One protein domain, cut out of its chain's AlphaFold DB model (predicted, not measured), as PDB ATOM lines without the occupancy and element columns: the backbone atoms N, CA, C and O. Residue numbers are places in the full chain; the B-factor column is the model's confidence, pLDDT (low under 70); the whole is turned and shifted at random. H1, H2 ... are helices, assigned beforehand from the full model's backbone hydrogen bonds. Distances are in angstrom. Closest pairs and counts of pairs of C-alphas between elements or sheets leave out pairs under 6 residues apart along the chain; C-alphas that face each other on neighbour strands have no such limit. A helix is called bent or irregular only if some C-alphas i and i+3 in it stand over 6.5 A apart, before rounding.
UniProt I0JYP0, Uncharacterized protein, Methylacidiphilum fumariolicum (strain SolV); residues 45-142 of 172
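Overview. This is residues 45 to 142 of the 172 residues of an uncharacterized protein of Methylacidiphilum fumariolicum (strain SolV) (UniProt I0JYP0). Two long helices, H4 and H5, cross nearly at right angles, close to the end of H4 and the beginning of H5, and the shorter helix H1 runs beside H5 on the same side of H4, so that H4 passes over both. H2 folds back from H1 on the side toward the beginning of H4, H3 sits near that beginning, and residues 130 to 142 of H5 stick out as a free arm. The printed part has 98 residues with five named helices, in the order H1, H2, H3, H4, H5, and no named strand; its class is all helix. It is loose, with a radius of gyration of the C-alphas of 16.7 A, and flat, spanning 46 by 42 by 17 A.

Arrangement. Begin at H1, residues 45 to 55, the hub, which touches three other helices. The next is H2, residues 58 to 65; it only just touches H1, with 3 pairs of C-alphas within 8 A, the closest being those of Val 53 and Leu 61, 6.1 A apart. These two form a helical hairpin, at a shallow tilt of 27 degrees, opposite ways. Then look at H3, residues 69 to 73, which is close to H2 but not clearly touching it; their closest C-alphas, those of Leu 65 and Phe 71, are 6.3 A apart. H4, residues 76 to 103, touches H1 with residues 86 to 90 alone; the closest C-alphas are those of Leu 54 and Arg 90, 5.7 A apart, and the two lines are about perpendicular at 88 degrees. H3 and H4 are close but not clearly touching, with the C-alphas of Phe 71 and Lys 79 closest at 7.0 A, while H2 and H4 are near each other. Last comes H5, residues 110 to 142, which touches H4 with residues 113 to 121 alone, and H4 touches H5 with residues 94 to 101 alone. Their closest C-alphas, those of Ala 97 and Glu 117, are 5.3 A apart, and the lines are about perpendicular at 85 degrees. With residues 118 to 125 alone, H5 only just touches H1, with 3 pairs of C-alphas within 8 A; the closest, those of Glu 48 and Leu 125, are 7.2 A apart. H1 and H5 run opposite ways at a shallow tilt of 6 degrees. H3 is apart from both H1 and H5, and H2 is apart from H5. In H1, H2, H3 and H4 every O i to N i+4 pair is within hydrogen-bond range; in H5 it is 27 of 29.

Along the chain. Find C-alpha 45 at (0.655, -26.110, -27.789); from there H1 runs 15.7 A to C-alpha 55. H2 covers 10.4 A from Asp 58 to Leu 65, and H3 covers 6.5 A from Pro 69 to Gln 73. Find C-alpha 76 at (-10.592, -16.607, -3.501), where H4 begins; it runs 40.7 A to C-alpha 103. H5, the longest helix, runs 47.0 A from Glu 110 to C-alpha 142 at (5.346, -47.405, -35.749). It has a kink of 28 degrees near residue 135, and is neither bent nor irregular, but only just: C-alphas 134 and 137 are 6.3 A apart.

Size, cuts and confidence. The two C-alphas farthest apart are those of Asn 109 and Leu 142, at 48.0 A. Without residues 130 to 142, which stand free, the body has 85 residues and spans 46 by 26 by 17 A. The printed part has no cut. The links from H1 to H2, H2 to H3 and H3 to H4 are tight, and the link from H4 to H5, 6 residues, is short; no link is long. The mean pLDDT of the printed part is 86.3, and in the B-factor column you will find residues 46 to 47 under 70, where the model's confidence is low.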
ATOM      1  N   GLU A  45       1.493 -27.308 -27.831       70.56
ATOM      2  CA  GLU A  45       0.655 -26.110 -27.789       70.56
ATOM      3  C   GLU A  45       0.338 -25.737 -26.339       70.56
ATOM      4  O   GLU A  45       0.363 -24.568 -25.951       70.56
ATOM      5  N   ILE A  46       0.091 -26.747 -25.502       68.88
ATOM      6  CA  ILE A  46      -0.124 -26.550 -24.066       68.88
ATOM      7  C   ILE A  46       1.164 -26.045 -23.398       68.88
ATOM      8  O   ILE A  46       1.104 -25.130 -22.575       68.88
ATOM      9  N   ARG A  47       2.335 -26.583 -23.766       67.62
ATOM     10  CA  ARG A  47       3.624 -26.109 -23.231       67.62
ATOM     11  C   ARG A  47       3.911 -24.665 -23.614       67.62
ATOM     12  O   ARG A  47       4.354 -23.905 -22.757       67.62
ATOM     13  N   GLU A  48       3.647 -24.287 -24.858       71.69
ATOM     14  CA  GLU A  48       3.806 -22.914 -25.339       71.69
ATOM     15  C   GLU A  48       2.943 -21.942 -24.541       71.69
ATOM     16  O   GLU A  48       3.471 -20.990 -23.971       71.69
ATOM     17  N   LYS A  49       1.659 -22.260 -24.358       74.50
ATOM     18  CA  LYS A  49       0.757 -21.451 -23.526       74.50
ATOM     19  C   LYS A  49       1.221 -21.352 -22.075       74.50
ATOM     20  O   LYS A  49       1.123 -20.290 -21.467       74.50
ATOM     21  N   ILE A  50       1.744 -22.439 -21.501       73.50
ATOM     22  CA  ILE A  50       2.324 -22.404 -20.151       73.50
ATOM     23  C   ILE A  50       3.528 -21.455 -20.119       73.50
ATOM     24  O   ILE A  50       3.636 -20.651 -19.195       73.50
ATOM     25  N   PHE A  51       4.419 -21.513 -21.110       71.00
ATOM     26  CA  PHE A  51       5.565 -20.608 -21.184       71.00
ATOM     27  C   PHE A  51       5.150 -19.150 -21.321       71.00
ATOM     28  O   PHE A  51       5.666 -18.321 -20.575       71.00
ATOM     29  N   GLU A  52       4.207 -18.841 -22.207       74.81
ATOM     30  CA  GLU A  52       3.659 -17.491 -22.351       74.81
ATOM     31  C   GLU A  52       3.183 -16.975 -20.991       74.81
ATOM     32  O   GLU A  52       3.706 -15.985 -20.482       74.81
ATOM     33  N   VAL A  53       2.311 -17.733 -20.322       76.75
ATOM     34  CA  VAL A  53       1.757 -17.377 -19.010       76.75
ATOM     35  C   VAL A  53       2.836 -17.202 -17.939       76.75
ATOM     36  O   VAL A  53       2.741 -16.301 -17.107       76.75
ATOM     37  N   LEU A  54       3.891 -18.018 -17.928       79.31
ATOM     38  CA  LEU A  54       4.960 -17.904 -16.931       79.31
ATOM     39  C   LEU A  54       5.834 -16.652 -17.111       79.31
ATOM     40  O   LEU A  54       6.461 -16.221 -16.144       79.31
ATOM     41  N   TYR A  55       5.860 -16.048 -18.298       78.19
ATOM     42  CA  TYR A  55       6.711 -14.891 -18.593       78.19
ATOM     43  C   TYR A  55       5.977 -13.555 -18.688       78.19
ATOM     44  O   TYR A  55       6.641 -12.517 -18.757       78.19
ATOM     45  N   LEU A  56       4.645 -13.564 -18.628       80.88
ATOM     46  CA  LEU A  56       3.856 -12.337 -18.566       80.88
ATOM     47  C   LEU A  56       4.185 -11.507 -17.312       80.88
ATOM     48  O   LEU A  56       4.362 -12.076 -16.228       80.88
ATOM     49  N   PRO A  57       4.201 -10.169 -17.408       81.56
ATOM     50  CA  PRO A  57       4.080  -9.295 -16.245       81.56
ATOM     51  C   PRO A  57       2.890  -9.701 -15.367       81.56
ATOM     52  O   PRO A  57       1.906 -10.236 -15.871       81.56
ATOM     53  N   ASP A  58       2.952  -9.450 -14.058       80.75
ATOM     54  CA  ASP A  58       1.899  -9.893 -13.129       80.75
ATOM     55  C   ASP A  58       0.516  -9.324 -13.496       80.75
ATOM     56  O   ASP A  58      -0.483 -10.039 -13.454       80.75
ATOM     57  N   GLU A  59       0.455  -8.075 -13.959       81.94
ATOM     58  CA  GLU A  59      -0.792  -7.447 -14.417       81.94
ATOM     59  C   GLU A  59      -1.396  -8.142 -15.647       81.94
ATOM     60  O   GLU A  59      -2.616  -8.282 -15.763       81.94
ATOM     61  N   GLU A  60      -0.552  -8.590 -16.576       85.38
ATOM     62  CA  GLU A  60      -0.974  -9.293 -17.790       85.38
ATOM     63  C   GLU A  60      -1.306 -10.756 -17.504       85.38
ATOM     64  O   GLU A  60      -2.279 -11.281 -18.041       85.38
ATOM     65  N   LEU A  61      -0.560 -11.391 -16.594       86.31
ATOM     66  CA  LEU A  61      -0.839 -12.737 -16.108       86.31
ATOM     67  C   LEU A  61      -2.273 -12.824 -15.603       86.31
ATOM     68  O   LEU A  61      -3.015 -13.707 -16.018       86.31
ATOM     69  N   ILE A  62      -2.668 -11.910 -14.716       87.19
ATOM     70  CA  ILE A  62      -4.007 -11.924 -14.135       87.19
ATOM     71  C   ILE A  62      -5.069 -11.793 -15.233       87.19
ATOM     72  O   ILE A  62      -6.019 -12.576 -15.251       87.19
ATOM     73  N   LYS A  63      -4.883 -10.879 -16.195       87.50
ATOM     74  CA  LYS A  63      -5.794 -10.722 -17.342       87.50
ATOM     75  C   LYS A  63      -5.919 -12.008 -18.161       87.50
ATOM     76  O   LYS A  63      -7.034 -12.376 -18.524       87.50
ATOM     77  N   GLU A  64      -4.815 -12.701 -18.434       86.19
ATOM     78  CA  GLU A  64      -4.848 -13.980 -19.153       86.19
ATOM     79  C   GLU A  64      -5.512 -15.093 -18.342       86.19
ATOM     80  O   GLU A  64      -6.320 -15.849 -18.881       86.19
ATOM     81  N   LEU A  65      -5.247 -15.168 -17.036       86.25
ATOM     82  CA  LEU A  65      -5.881 -16.152 -16.161       86.25
ATOM     83  C   LEU A  65      -7.400 -15.956 -16.092       86.25
ATOM     84  O   LEU A  65      -8.135 -16.937 -16.115       86.25
ATOM     85  N   PHE A  66      -7.896 -14.717 -16.107       88.69
ATOM     86  CA  PHE A  66      -9.336 -14.436 -16.177       88.69
ATOM     87  C   PHE A  66      -9.996 -14.881 -17.491       88.69
ATOM     88  O   PHE A  66     -11.218 -15.022 -17.545       88.69
ATOM     89  N   LYS A  67      -9.232 -15.180 -18.549       87.56
ATOM     90  CA  LYS A  67      -9.786 -15.817 -19.755       87.56
ATOM     91  C   LYS A  67     -10.017 -17.317 -19.568       87.56
ATOM     92  O   LYS A  67     -10.663 -17.941 -20.407       87.56
ATOM     93  N   TRP A  68      -9.489 -17.923 -18.502       83.31
ATOM     94  CA  TRP A  68      -9.563 -19.363 -18.275       83.31
ATOM     95  C   TRP A  68     -10.833 -19.708 -17.490       83.31
ATOM     96  O   TRP A  68     -10.952 -19.321 -16.326       83.31
ATOM     97  N   PRO A  69     -11.772 -20.496 -18.059       84.19
ATOM     98  CA  PRO A  69     -13.041 -20.798 -17.395       84.19
ATOM     99  C   PRO A  69     -12.875 -21.390 -15.991       84.19
ATOM    100  O   PRO A  69     -13.591 -21.000 -15.075       84.19
ATOM    101  N   LYS A  70     -11.884 -22.270 -15.797       80.50
ATOM    102  CA  LYS A  70     -11.592 -22.866 -14.486       80.50
ATOM    103  C   LYS A  70     -11.108 -21.842 -13.462       80.50
ATOM    104  O   LYS A  70     -11.512 -21.922 -12.314       80.50
ATOM    105  N   PHE A  71     -10.281 -20.877 -13.864       85.69
ATOM    106  CA  PHE A  71      -9.817 -19.833 -12.949       85.69
ATOM    107  C   PHE A  71     -10.979 -18.938 -12.504       85.69
ATOM    108  O   PHE A  71     -11.042 -18.547 -11.348       85.69
ATOM    109  N   ASN A  72     -11.952 -18.680 -13.382       90.31
ATOM    110  CA  ASN A  72     -13.159 -17.935 -13.012       90.31
ATOM    111  C   ASN A  72     -14.053 -18.680 -12.016       90.31
ATOM    112  O   ASN A  72     -14.692 -18.034 -11.191       90.31
ATOM    113  N   GLN A  73     -14.075 -20.011 -12.090       92.06
ATOM    114  CA  GLN A  73     -14.853 -20.875 -11.198       92.06
ATOM    115  C   GLN A  73     -14.213 -21.056  -9.816       92.06
ATOM    116  O   GLN A  73     -14.918 -21.451  -8.895       92.06
ATOM    117  N   MET A  74     -12.915 -20.768  -9.675       91.06
ATOM    118  CA  MET A  74     -12.210 -20.864  -8.398       91.06
ATOM    119  C   MET A  74     -12.680 -19.794  -7.411       91.06
ATOM    120  O   MET A  74     -12.889 -18.626  -7.781       91.06
ATOM    121  N   ASP A  75     -12.771 -20.169  -6.141       94.31
ATOM    122  CA  ASP A  75     -12.953 -19.214  -5.054       94.31
ATOM    123  C   ASP A  75     -11.667 -18.401  -4.779       94.31
ATOM    124  O   ASP A  75     -10.653 -18.514  -5.477       94.31
ATOM    125  N   LEU A  76     -11.721 -17.489  -3.804       93.38
ATOM    126  CA  LEU A  76     -10.592 -16.607  -3.501       93.38
ATOM    127  C   LEU A  76      -9.380 -17.370  -2.943       93.38
ATOM    128  O   LEU A  76      -8.242 -17.021  -3.267       93.38
ATOM    129  N   GLU A  77      -9.613 -18.393  -2.122       92.81
ATOM    130  CA  GLU A  77      -8.549 -19.199  -1.526       92.81
ATOM    131  C   GLU A  77      -7.864 -20.046  -2.604       92.81
ATOM    132  O   GLU A  77      -6.638 -20.018  -2.740       92.81
ATOM    133  N   GLU A  78      -8.649 -20.720  -3.441       87.69
ATOM    134  CA  GLU A  78      -8.176 -21.506  -4.577       87.69
ATOM    135  C   GLU A  78      -7.369 -20.652  -5.564       87.69
ATOM    136  O   GLU A  78      -6.285 -21.058  -5.999       87.69
ATOM    137  N   LYS A  79      -7.839 -19.435  -5.873       88.44
ATOM    138  CA  LYS A  79      -7.090 -18.469  -6.694       88.44
ATOM    139  C   LYS A  79      -5.761 -18.096  -6.046       88.44
ATOM    140  O   LYS A  79      -4.745 -18.063  -6.742       88.44
ATOM    141  N   GLY A  80      -5.748 -17.851  -4.736       88.75
ATOM    142  CA  GLY A  80      -4.532 -17.554  -3.979       88.75
ATOM    143  C   GLY A  80      -3.493 -18.674  -4.090       88.75
ATOM    144  O   GLY A  80      -2.356 -18.430  -4.504       88.75
ATOM    145  N   TRP A  81      -3.902 -19.915  -3.816       88.56
ATOM    146  CA  TRP A  81      -3.049 -21.100  -3.962       88.56
ATOM    147  C   TRP A  81      -2.544 -21.290  -5.394       88.56
ATOM    148  O   TRP A  81      -1.371 -21.611  -5.620       88.56
ATOM    149  N   PHE A  82      -3.410 -21.072  -6.381       85.50
ATOM    150  CA  PHE A  82      -3.057 -21.208  -7.786       85.50
ATOM    151  C   PHE A  82      -1.999 -20.181  -8.216       85.50
ATOM    152  O   PHE A  82      -0.987 -20.546  -8.822       85.50
ATOM    153  N   LEU A  83      -2.172 -18.912  -7.839       88.94
ATOM    154  CA  LEU A  83      -1.202 -17.846  -8.105       88.94
ATOM    155  C   LEU A  83       0.133 -18.093  -7.397       88.94
ATOM    156  O   LEU A  83       1.192 -17.919  -8.003       88.94
ATOM    157  N   GLN A  84       0.109 -18.576  -6.152       88.44
ATOM    158  CA  GLN A  84       1.327 -18.956  -5.436       88.44
ATOM    159  C   GLN A  84       2.086 -20.063  -6.179       88.44
ATOM    160  O   GLN A  84       3.309 -19.999  -6.337       88.44
ATOM    161  N   ARG A  85       1.369 -21.067  -6.695       83.69
ATOM    162  CA  ARG A  85       1.973 -22.136  -7.494       83.69
ATOM    163  C   ARG A  85       2.601 -21.592  -8.777       83.69
ATOM    164  O   ARG A  85       3.706 -22.015  -9.120       83.69
ATOM    165  N   ILE A  86       1.959 -20.633  -9.448       85.25
ATOM    166  CA  ILE A  86       2.540 -19.930 -10.604       85.25
ATOM    167  C   ILE A  86       3.825 -19.201 -10.208       85.25
ATOM    168  O   ILE A  86       4.844 -19.385 -10.872       85.25
ATOM    169  N   ALA A  87       3.827 -18.446  -9.109       86.94
ATOM    170  CA  ALA A  87       5.012 -17.730  -8.636       86.94
ATOM    171  C   ALA A  87       6.196 -18.679  -8.362       86.94
ATOM    172  O   ALA A  87       7.316 -18.433  -8.820       86.94
ATOM    173  N   ILE A  88       5.940 -19.817  -7.705       86.12
ATOM    174  CA  ILE A  88       6.950 -20.859  -7.460       86.12
ATOM    175  C   ILE A  88       7.496 -21.412  -8.784       86.12
ATOM    176  O   ILE A  88       8.706 -21.602  -8.931       86.12
ATOM    177  N   MET A  89       6.625 -21.678  -9.761       84.06
ATOM    178  CA  MET A  89       7.048 -22.159 -11.080       84.06
ATOM    179  C   MET A  89       7.916 -21.125 -11.798       84.06
ATOM    180  O   MET A  89       8.996 -21.476 -12.269       84.06
ATOM    181  N   ARG A  90       7.506 -19.850 -11.811       87.81
ATOM    182  CA  ARG A  90       8.290 -18.749 -12.387       87.81
ATOM    183  C   ARG A  90       9.690 -18.709 -11.789       87.81
ATOM    184  O   ARG A  90      10.668 -18.741 -12.529       87.81
ATOM    185  N   GLN A  91       9.804 -18.732 -10.463       89.38
ATOM    186  CA  GLN A  91      11.098 -18.716  -9.783       89.38
ATOM    187  C   GLN A  91      11.990 -19.892 -10.205       89.38
ATOM    188  O   GLN A  91      13.160 -19.684 -10.526       89.38
ATOM    189  N   LYS A  92      11.447 -21.114 -10.249       86.88
ATOM    190  CA  LYS A  92      12.203 -22.308 -10.667       86.88
ATOM    191  C   LYS A  92      12.710 -22.188 -12.102       86.88
ATOM    192  O   LYS A  92      13.878 -22.458 -12.370       86.88
ATOM    193  N   VAL A  93      11.847 -21.758 -13.018       85.75
ATOM    194  CA  VAL A  93      12.176 -21.600 -14.439       85.75
ATOM    195  C   VAL A  93      13.257 -20.522 -14.632       85.75
ATOM    196  O   VAL A  93      14.223 -20.754 -15.366       85.75
ATOM    197  N   ARG A  94      13.183 -19.398 -13.904       89.94
ATOM    198  CA  ARG A  94      14.256 -18.384 -13.887       89.94
ATOM    199  C   ARG A  94      15.567 -18.957 -13.351       89.94
ATOM    200  O   ARG A  94      16.596 -18.854 -14.009       89.94
ATOM    201  N   GLN A  95      15.543 -19.624 -12.196       91.56
ATOM    202  CA  GLN A  95      16.744 -20.210 -11.585       91.56
ATOM    203  C   GLN A  95      17.455 -21.205 -12.506       91.56
ATOM    204  O   GLN A  95      18.683 -21.224 -12.558       91.56
ATOM    205  N   LEU A  96      16.703 -22.007 -13.255       90.19
ATOM    206  CA  LEU A  96      17.265 -22.969 -14.198       90.19
ATOM    207  C   LEU A  96      17.933 -22.299 -15.395       90.19
ATOM    208  O   LEU A  96      19.049 -22.677 -15.746       90.19
ATOM    209  N   ALA A  97      17.302 -21.279 -15.978       90.00
ATOM    210  CA  ALA A  97      17.935 -20.480 -17.024       90.00
ATOM    211  C   ALA A  97      19.206 -19.790 -16.511       90.00
ATOM    212  O   ALA A  97      20.259 -19.910 -17.132       90.00
ATOM    213  N   ARG A  98      19.150 -19.157 -15.332       94.06
ATOM    214  CA  ARG A  98      20.328 -18.536 -14.698       94.06
ATOM    215  C   ARG A  98      21.439 -19.555 -14.436       94.06
ATOM    216  O   ARG A  98      22.607 -19.271 -14.681       94.06
ATOM    217  N   SER A  99      21.091 -20.752 -13.967       93.81
ATOM    218  CA  SER A  99      22.041 -21.854 -13.786       93.81
ATOM    219  C   SER A  99      22.687 -22.248 -15.116       93.81
ATOM    220  O   SER A  99      23.905 -22.404 -15.184       93.81
ATOM    221  N   LYS A 100      21.903 -22.316 -16.200       94.12
ATOM    222  CA  LYS A 100      22.438 -22.617 -17.529       94.12
ATOM    223  C   LYS A 100      23.365 -21.517 -18.046       94.12
ATOM    224  O   LYS A 100      24.415 -21.849 -18.580       94.12
ATOM    225  N   ALA A 101      23.048 -20.240 -17.823       94.94
ATOM    226  CA  ALA A 101      23.948 -19.131 -18.155       94.94
ATOM    227  C   ALA A 101      25.321 -19.299 -17.481       94.94
ATOM    228  O   ALA A 101      26.353 -19.204 -18.143       94.94
ATOM    229  N   ARG A 102      25.335 -19.653 -16.187       95.19
ATOM    230  CA  ARG A 102      26.579 -19.927 -15.445       95.19
ATOM    231  C   ARG A 102      27.329 -21.142 -15.985       95.19
ATOM    232  O   ARG A 102      28.544 -21.090 -16.107       95.19
ATOM    233  N   GLN A 103      26.624 -22.222 -16.330       96.06
ATOM    234  CA  GLN A 103      27.236 -23.410 -16.944       96.06
ATOM    235  C   GLN A 103      27.884 -23.106 -18.300       96.06
ATOM    236  O   GLN A 103      28.849 -23.763 -18.672       96.06
ATOM    237  N   LEU A 104      27.368 -22.112 -19.026       96.00
ATOM    238  CA  LEU A 104      27.952 -21.615 -20.272       96.00
ATOM    239  C   LEU A 104      29.114 -20.630 -20.043       96.00
ATOM    240  O   LEU A 104      29.666 -20.116 -21.009       96.00
ATOM    241  N   GLY A 105      29.478 -20.343 -18.788       95.75
ATOM    242  CA  GLY A 105      30.535 -19.388 -18.447       95.75
ATOM    243  C   GLY A 105      30.143 -17.921 -18.652       95.75
ATOM    244  O   GLY A 105      31.013 -17.055 -18.682       95.75
ATOM    245  N   LEU A 106      28.848 -17.620 -18.797       95.81
ATOM    246  CA  LEU A 106      28.374 -16.257 -19.026       95.81
ATOM    247  C   LEU A 106      28.287 -15.489 -17.703       95.81
ATOM    248  O   LEU A 106      27.592 -15.902 -16.773       95.81
ATOM    249  N   SER A 107      28.955 -14.338 -17.649       94.25
ATOM    250  CA  SER A 107      28.826 -13.362 -16.562       94.25
ATOM    251  C   SER A 107      27.954 -12.207 -17.043       94.25
ATOM    252  O   SER A 107      28.430 -11.312 -17.734       94.25
ATOM    253  N   LEU A 108      26.660 -12.276 -16.730       94.81
ATOM    254  CA  LEU A 108      25.644 -11.326 -17.187       94.81
ATOM    255  C   LEU A 108      25.187 -10.442 -16.022       94.81
ATOM    256  O   LEU A 108      25.032 -10.933 -14.903       94.81
ATOM    257  N   ASN A 109      24.929  -9.162 -16.289       95.00
ATOM    258  CA  ASN A 109      24.215  -8.300 -15.341       95.00
ATOM    259  C   ASN A 109      22.710  -8.655 -15.301       95.00
ATOM    260  O   ASN A 109      22.244  -9.449 -16.114       95.00
ATOM    261  N   GLU A 110      21.929  -8.087 -14.377       92.56
ATOM    262  CA  GLU A 110      20.511  -8.470 -14.211       92.56
ATOM    263  C   GLU A 110      19.645  -8.219 -15.458       92.56
ATOM    264  O   GLU A 110      18.782  -9.036 -15.778       92.56
ATOM    265  N   GLU A 111      19.881  -7.141 -16.206       93.81
ATOM    266  CA  GLU A 111      19.128  -6.859 -17.435       93.81
ATOM    267  C   GLU A 111      19.435  -7.895 -18.527       93.81
ATOM    268  O   GLU A 111      18.528  -8.497 -19.109       93.81
ATOM    269  N   GLN A 112      20.720  -8.185 -18.738       95.06
ATOM    270  CA  GLN A 112      21.186  -9.224 -19.654       95.06
ATOM    271  C   GLN A 112      20.722 -10.616 -19.224       95.06
ATOM    272  O   GLN A 112      20.407 -11.452 -20.068       95.06
ATOM    273  N   LEU A 113      20.658 -10.873 -17.919       93.56
ATOM    274  CA  LEU A 113      20.210 -12.140 -17.363       93.56
ATOM    275  C   LEU A 113      18.710 -12.339 -17.598       93.56
ATOM    276  O   LEU A 113      18.304 -13.409 -18.043       93.56
ATOM    277  N   ASN A 114      17.899 -11.294 -17.419       90.44
ATOM    278  CA  ASN A 114      16.474 -11.323 -17.753       90.44
ATOM    279  C   ASN A 114      16.241 -11.542 -19.260       90.44
ATOM    280  O   ASN A 114      15.350 -12.304 -19.648       90.44
ATOM    281  N   ALA A 115      17.051 -10.917 -20.121       91.69
ATOM    282  CA  ALA A 115      17.004 -11.147 -21.566       91.69
ATOM    283  C   ALA A 115      17.428 -12.583 -21.931       91.69
ATOM    284  O   ALA A 115      16.767 -13.242 -22.741       91.69
ATOM    285  N   PHE A 116      18.483 -13.098 -21.291       94.25
ATOM    286  CA  PHE A 116      18.952 -14.471 -21.457       94.25
ATOM    287  C   PHE A 116      17.875 -15.476 -21.055       94.25
ATOM    288  O   PHE A 116      17.627 -16.418 -21.799       94.25
ATOM    289  N   GLU A 117      17.210 -15.278 -19.914       90.94
ATOM    290  CA  GLU A 117      16.133 -16.154 -19.453       90.94
ATOM    291  C   GLU A 117      15.039 -16.299 -20.511       90.94
ATOM    292  O   GLU A 117      14.726 -17.419 -20.912       90.94
ATOM    293  N   LYS A 118      14.505 -15.179 -21.013       87.38
ATOM    294  CA  LYS A 118      13.469 -15.191 -22.056       87.38
ATOM    295  C   LYS A 118      13.955 -15.907 -23.319       87.38
ATOM    296  O   LYS A 118      13.263 -16.783 -23.837       87.38
ATOM    297  N   SER A 119      15.160 -15.576 -23.787       90.81
ATOM    298  CA  SER A 119      15.728 -16.160 -25.009       90.81
ATOM    299  C   SER A 119      15.988 -17.663 -24.877       90.81
ATOM    300  O   SER A 119      15.658 -18.430 -25.781       90.81
ATOM    301  N   TYR A 120      16.536 -18.100 -23.742       90.19
ATOM    302  CA  TYR A 120      16.848 -19.499 -23.466       90.19
ATOM    303  C   TYR A 120      15.600 -20.379 -23.564       90.19
ATOM    304  O   TYR A 120      15.625 -21.417 -24.226       90.19
ATOM    305  N   TRP A 121      14.497 -19.956 -22.946       86.19
ATOM    306  CA  TRP A 121      13.265 -20.738 -22.963       86.19
ATOM    307  C   TRP A 121      12.556 -20.708 -24.308       86.19
ATOM    308  O   TRP A 121      12.072 -21.752 -24.739       86.19
ATOM    309  N   HIS A 122      12.571 -19.569 -25.005       85.56
ATOM    310  CA  HIS A 122      12.045 -19.487 -26.366       85.56
ATOM    311  C   HIS A 122      12.771 -20.463 -27.301       85.56
ATOM    312  O   HIS A 122      12.145 -21.323 -27.914       85.56
ATOM    313  N   LYS A 123      14.110 -20.432 -27.312       88.19
ATOM    314  CA  LYS A 123      14.927 -21.348 -28.125       88.19
ATOM    315  C   LYS A 123      14.726 -22.812 -27.744       88.19
ATOM    316  O   LYS A 123      14.703 -23.683 -28.606       88.19
ATOM    317  N   ARG A 124      14.573 -23.109 -26.450       86.19
ATOM    318  CA  ARG A 124      14.292 -24.474 -25.987       86.19
ATOM    319  C   ARG A 124      12.947 -24.980 -26.512       86.19
ATOM    320  O   ARG A 124      12.861 -26.141 -26.899       86.19
ATOM    321  N   LEU A 125      11.925 -24.125 -26.541       81.81
ATOM    322  CA  LEU A 125      10.618 -24.455 -27.104       81.81
ATOM    323  C   LEU A 125      10.688 -24.675 -28.623       81.81
ATOM    324  O   LEU A 125      10.096 -25.629 -29.117       81.81
ATOM    325  N   GLU A 126      11.446 -23.856 -29.355       85.19
ATOM    326  CA  GLU A 126      11.684 -24.058 -30.794       85.19
ATOM    327  C   GLU A 126      12.355 -25.408 -31.091       85.19
ATOM    328  O   GLU A 126      11.976 -26.094 -32.037       85.19
ATOM    329  N   ILE A 127      13.341 -25.808 -30.282       84.19
ATOM    330  CA  ILE A 127      14.010 -27.110 -30.422       84.19
ATOM    331  C   ILE A 127      13.029 -28.253 -30.146       84.19
ATOM    332  O   ILE A 127      12.983 -29.214 -30.907       84.19
ATOM    333  N   GLU A 128      12.226 -28.144 -29.088       79.81
ATOM    334  CA  GLU A 128      11.222 -29.155 -28.738       79.81
ATOM    335  C   GLU A 128      10.163 -29.313 -29.840       79.81
ATOM    336  O   GLU A 128       9.809 -30.435 -30.192       79.81
ATOM    337  N   LYS A 129       9.697 -28.197 -30.420       81.00
ATOM    338  CA  LYS A 129       8.784 -28.184 -31.575       81.00
ATOM    339  C   LYS A 129       9.340 -29.010 -32.726       81.00
ATOM    340  O   LYS A 129       8.689 -29.952 -33.166       81.00
ATOM    341  N   LYS A 130      10.573 -28.708 -33.140       84.31
ATOM    342  CA  LYS A 130      11.255 -29.439 -34.216       84.31
ATOM    343  C   LYS A 130      11.407 -30.918 -33.886       84.31
ATOM    344  O   LYS A 130      11.070 -31.763 -34.703       84.31
ATOM    345  N   PHE A 131      11.842 -31.237 -32.668       82.06
ATOM    346  CA  PHE A 131      11.995 -32.622 -32.228       82.06
ATOM    347  C   PHE A 131      10.675 -33.403 -32.300       82.06
ATOM    348  O   PHE A 131      10.653 -34.567 -32.693       82.06
ATOM    349  N   ILE A 132       9.557 -32.772 -31.945       77.81
ATOM    350  CA  ILE A 132       8.237 -33.404 -32.007       77.81
ATOM    351  C   ILE A 132       7.758 -33.543 -33.439       77.81
ATOM    352  O   ILE A 132       7.284 -34.612 -33.796       77.81
ATOM    353  N   GLU A 133       7.925 -32.524 -34.277       82.19
ATOM    354  CA  GLU A 133       7.630 -32.632 -35.709       82.19
ATOM    355  C   GLU A 133       8.404 -33.791 -36.358       82.19
ATOM    356  O   GLU A 133       7.824 -34.592 -37.094       82.19
ATOM    357  N   GLU A 134       9.690 -33.931 -36.028       82.81
ATOM    358  CA  GLU A 134      10.553 -35.002 -36.530       82.81
ATOM    359  C   GLU A 134      10.117 -36.387 -36.025       82.81
ATOM    360  O   GLU A 134      10.066 -37.353 -36.791       82.81
ATOM    361  N   THR A 135       9.777 -36.507 -34.741       82.50
ATOM    362  CA  THR A 135       9.473 -37.804 -34.116       82.50
ATOM    363  C   THR A 135       8.020 -38.245 -34.268       82.50
ATOM    364  O   THR A 135       7.752 -39.447 -34.282       82.50
ATOM    365  N   GLU A 136       7.073 -37.321 -34.433       81.75
ATOM    366  CA  GLU A 136       5.642 -37.620 -34.531       81.75
ATOM    367  C   GLU A 136       5.312 -38.416 -35.797       81.75
ATOM    368  O   GLU A 136       4.489 -39.333 -35.761       81.75
ATOM    369  N   ASN A 137       5.998 -38.124 -36.905       80.94
ATOM    370  CA  ASN A 137       5.869 -38.907 -38.133       80.94
ATOM    371  C   ASN A 137       6.312 -40.354 -37.900       80.94
ATOM    372  O   ASN A 137       5.553 -41.286 -38.170       80.94
ATOM    373  N   ARG A 138       7.483 -40.547 -37.280       86.06
ATOM    374  CA  ARG A 138       7.986 -41.887 -36.967       86.06
ATOM    375  C   ARG A 138       7.090 -42.624 -35.973       86.06
ATOM    376  O   ARG A 138       6.878 -43.827 -36.102       86.06
ATOM    377  N   ARG A 139       6.528 -41.915 -34.994       82.75
ATOM    378  CA  ARG A 139       5.582 -42.478 -34.023       82.75
ATOM    379  C   ARG A 139       4.324 -43.014 -34.711       82.75
ATOM    380  O   ARG A 139       3.877 -44.105 -34.369       82.75
ATOM    381  N   LYS A 140       3.761 -42.269 -35.668       85.00
ATOM    382  CA  LYS A 140       2.576 -42.690 -36.436       85.00
ATOM    383  C   LYS A 140       2.861 -43.906 -37.311       85.00
ATOM    384  O   LYS A 140       2.028 -44.804 -37.371       85.00
ATOM    385  N   GLU A 141       4.031 -43.952 -37.945       89.56
ATOM    386  CA  GLU A 141       4.471 -45.123 -38.711       89.56
ATOM    387  C   GLU A 141       4.536 -46.371 -37.830       89.56
ATOM    388  O   GLU A 141       3.898 -47.371 -38.143       89.56
ATOM    389  N   LEU A 142       5.223 -46.287 -36.688       86.50
ATOM    390  CA  LEU A 142       5.346 -47.405 -35.749       86.50
ATOM    391  C   LEU A 142       3.992 -47.848 -35.177       86.50
ATOM    392  O   LEU A 142       3.769 -49.040 -34.981       86.50
TER     393      LEU A 142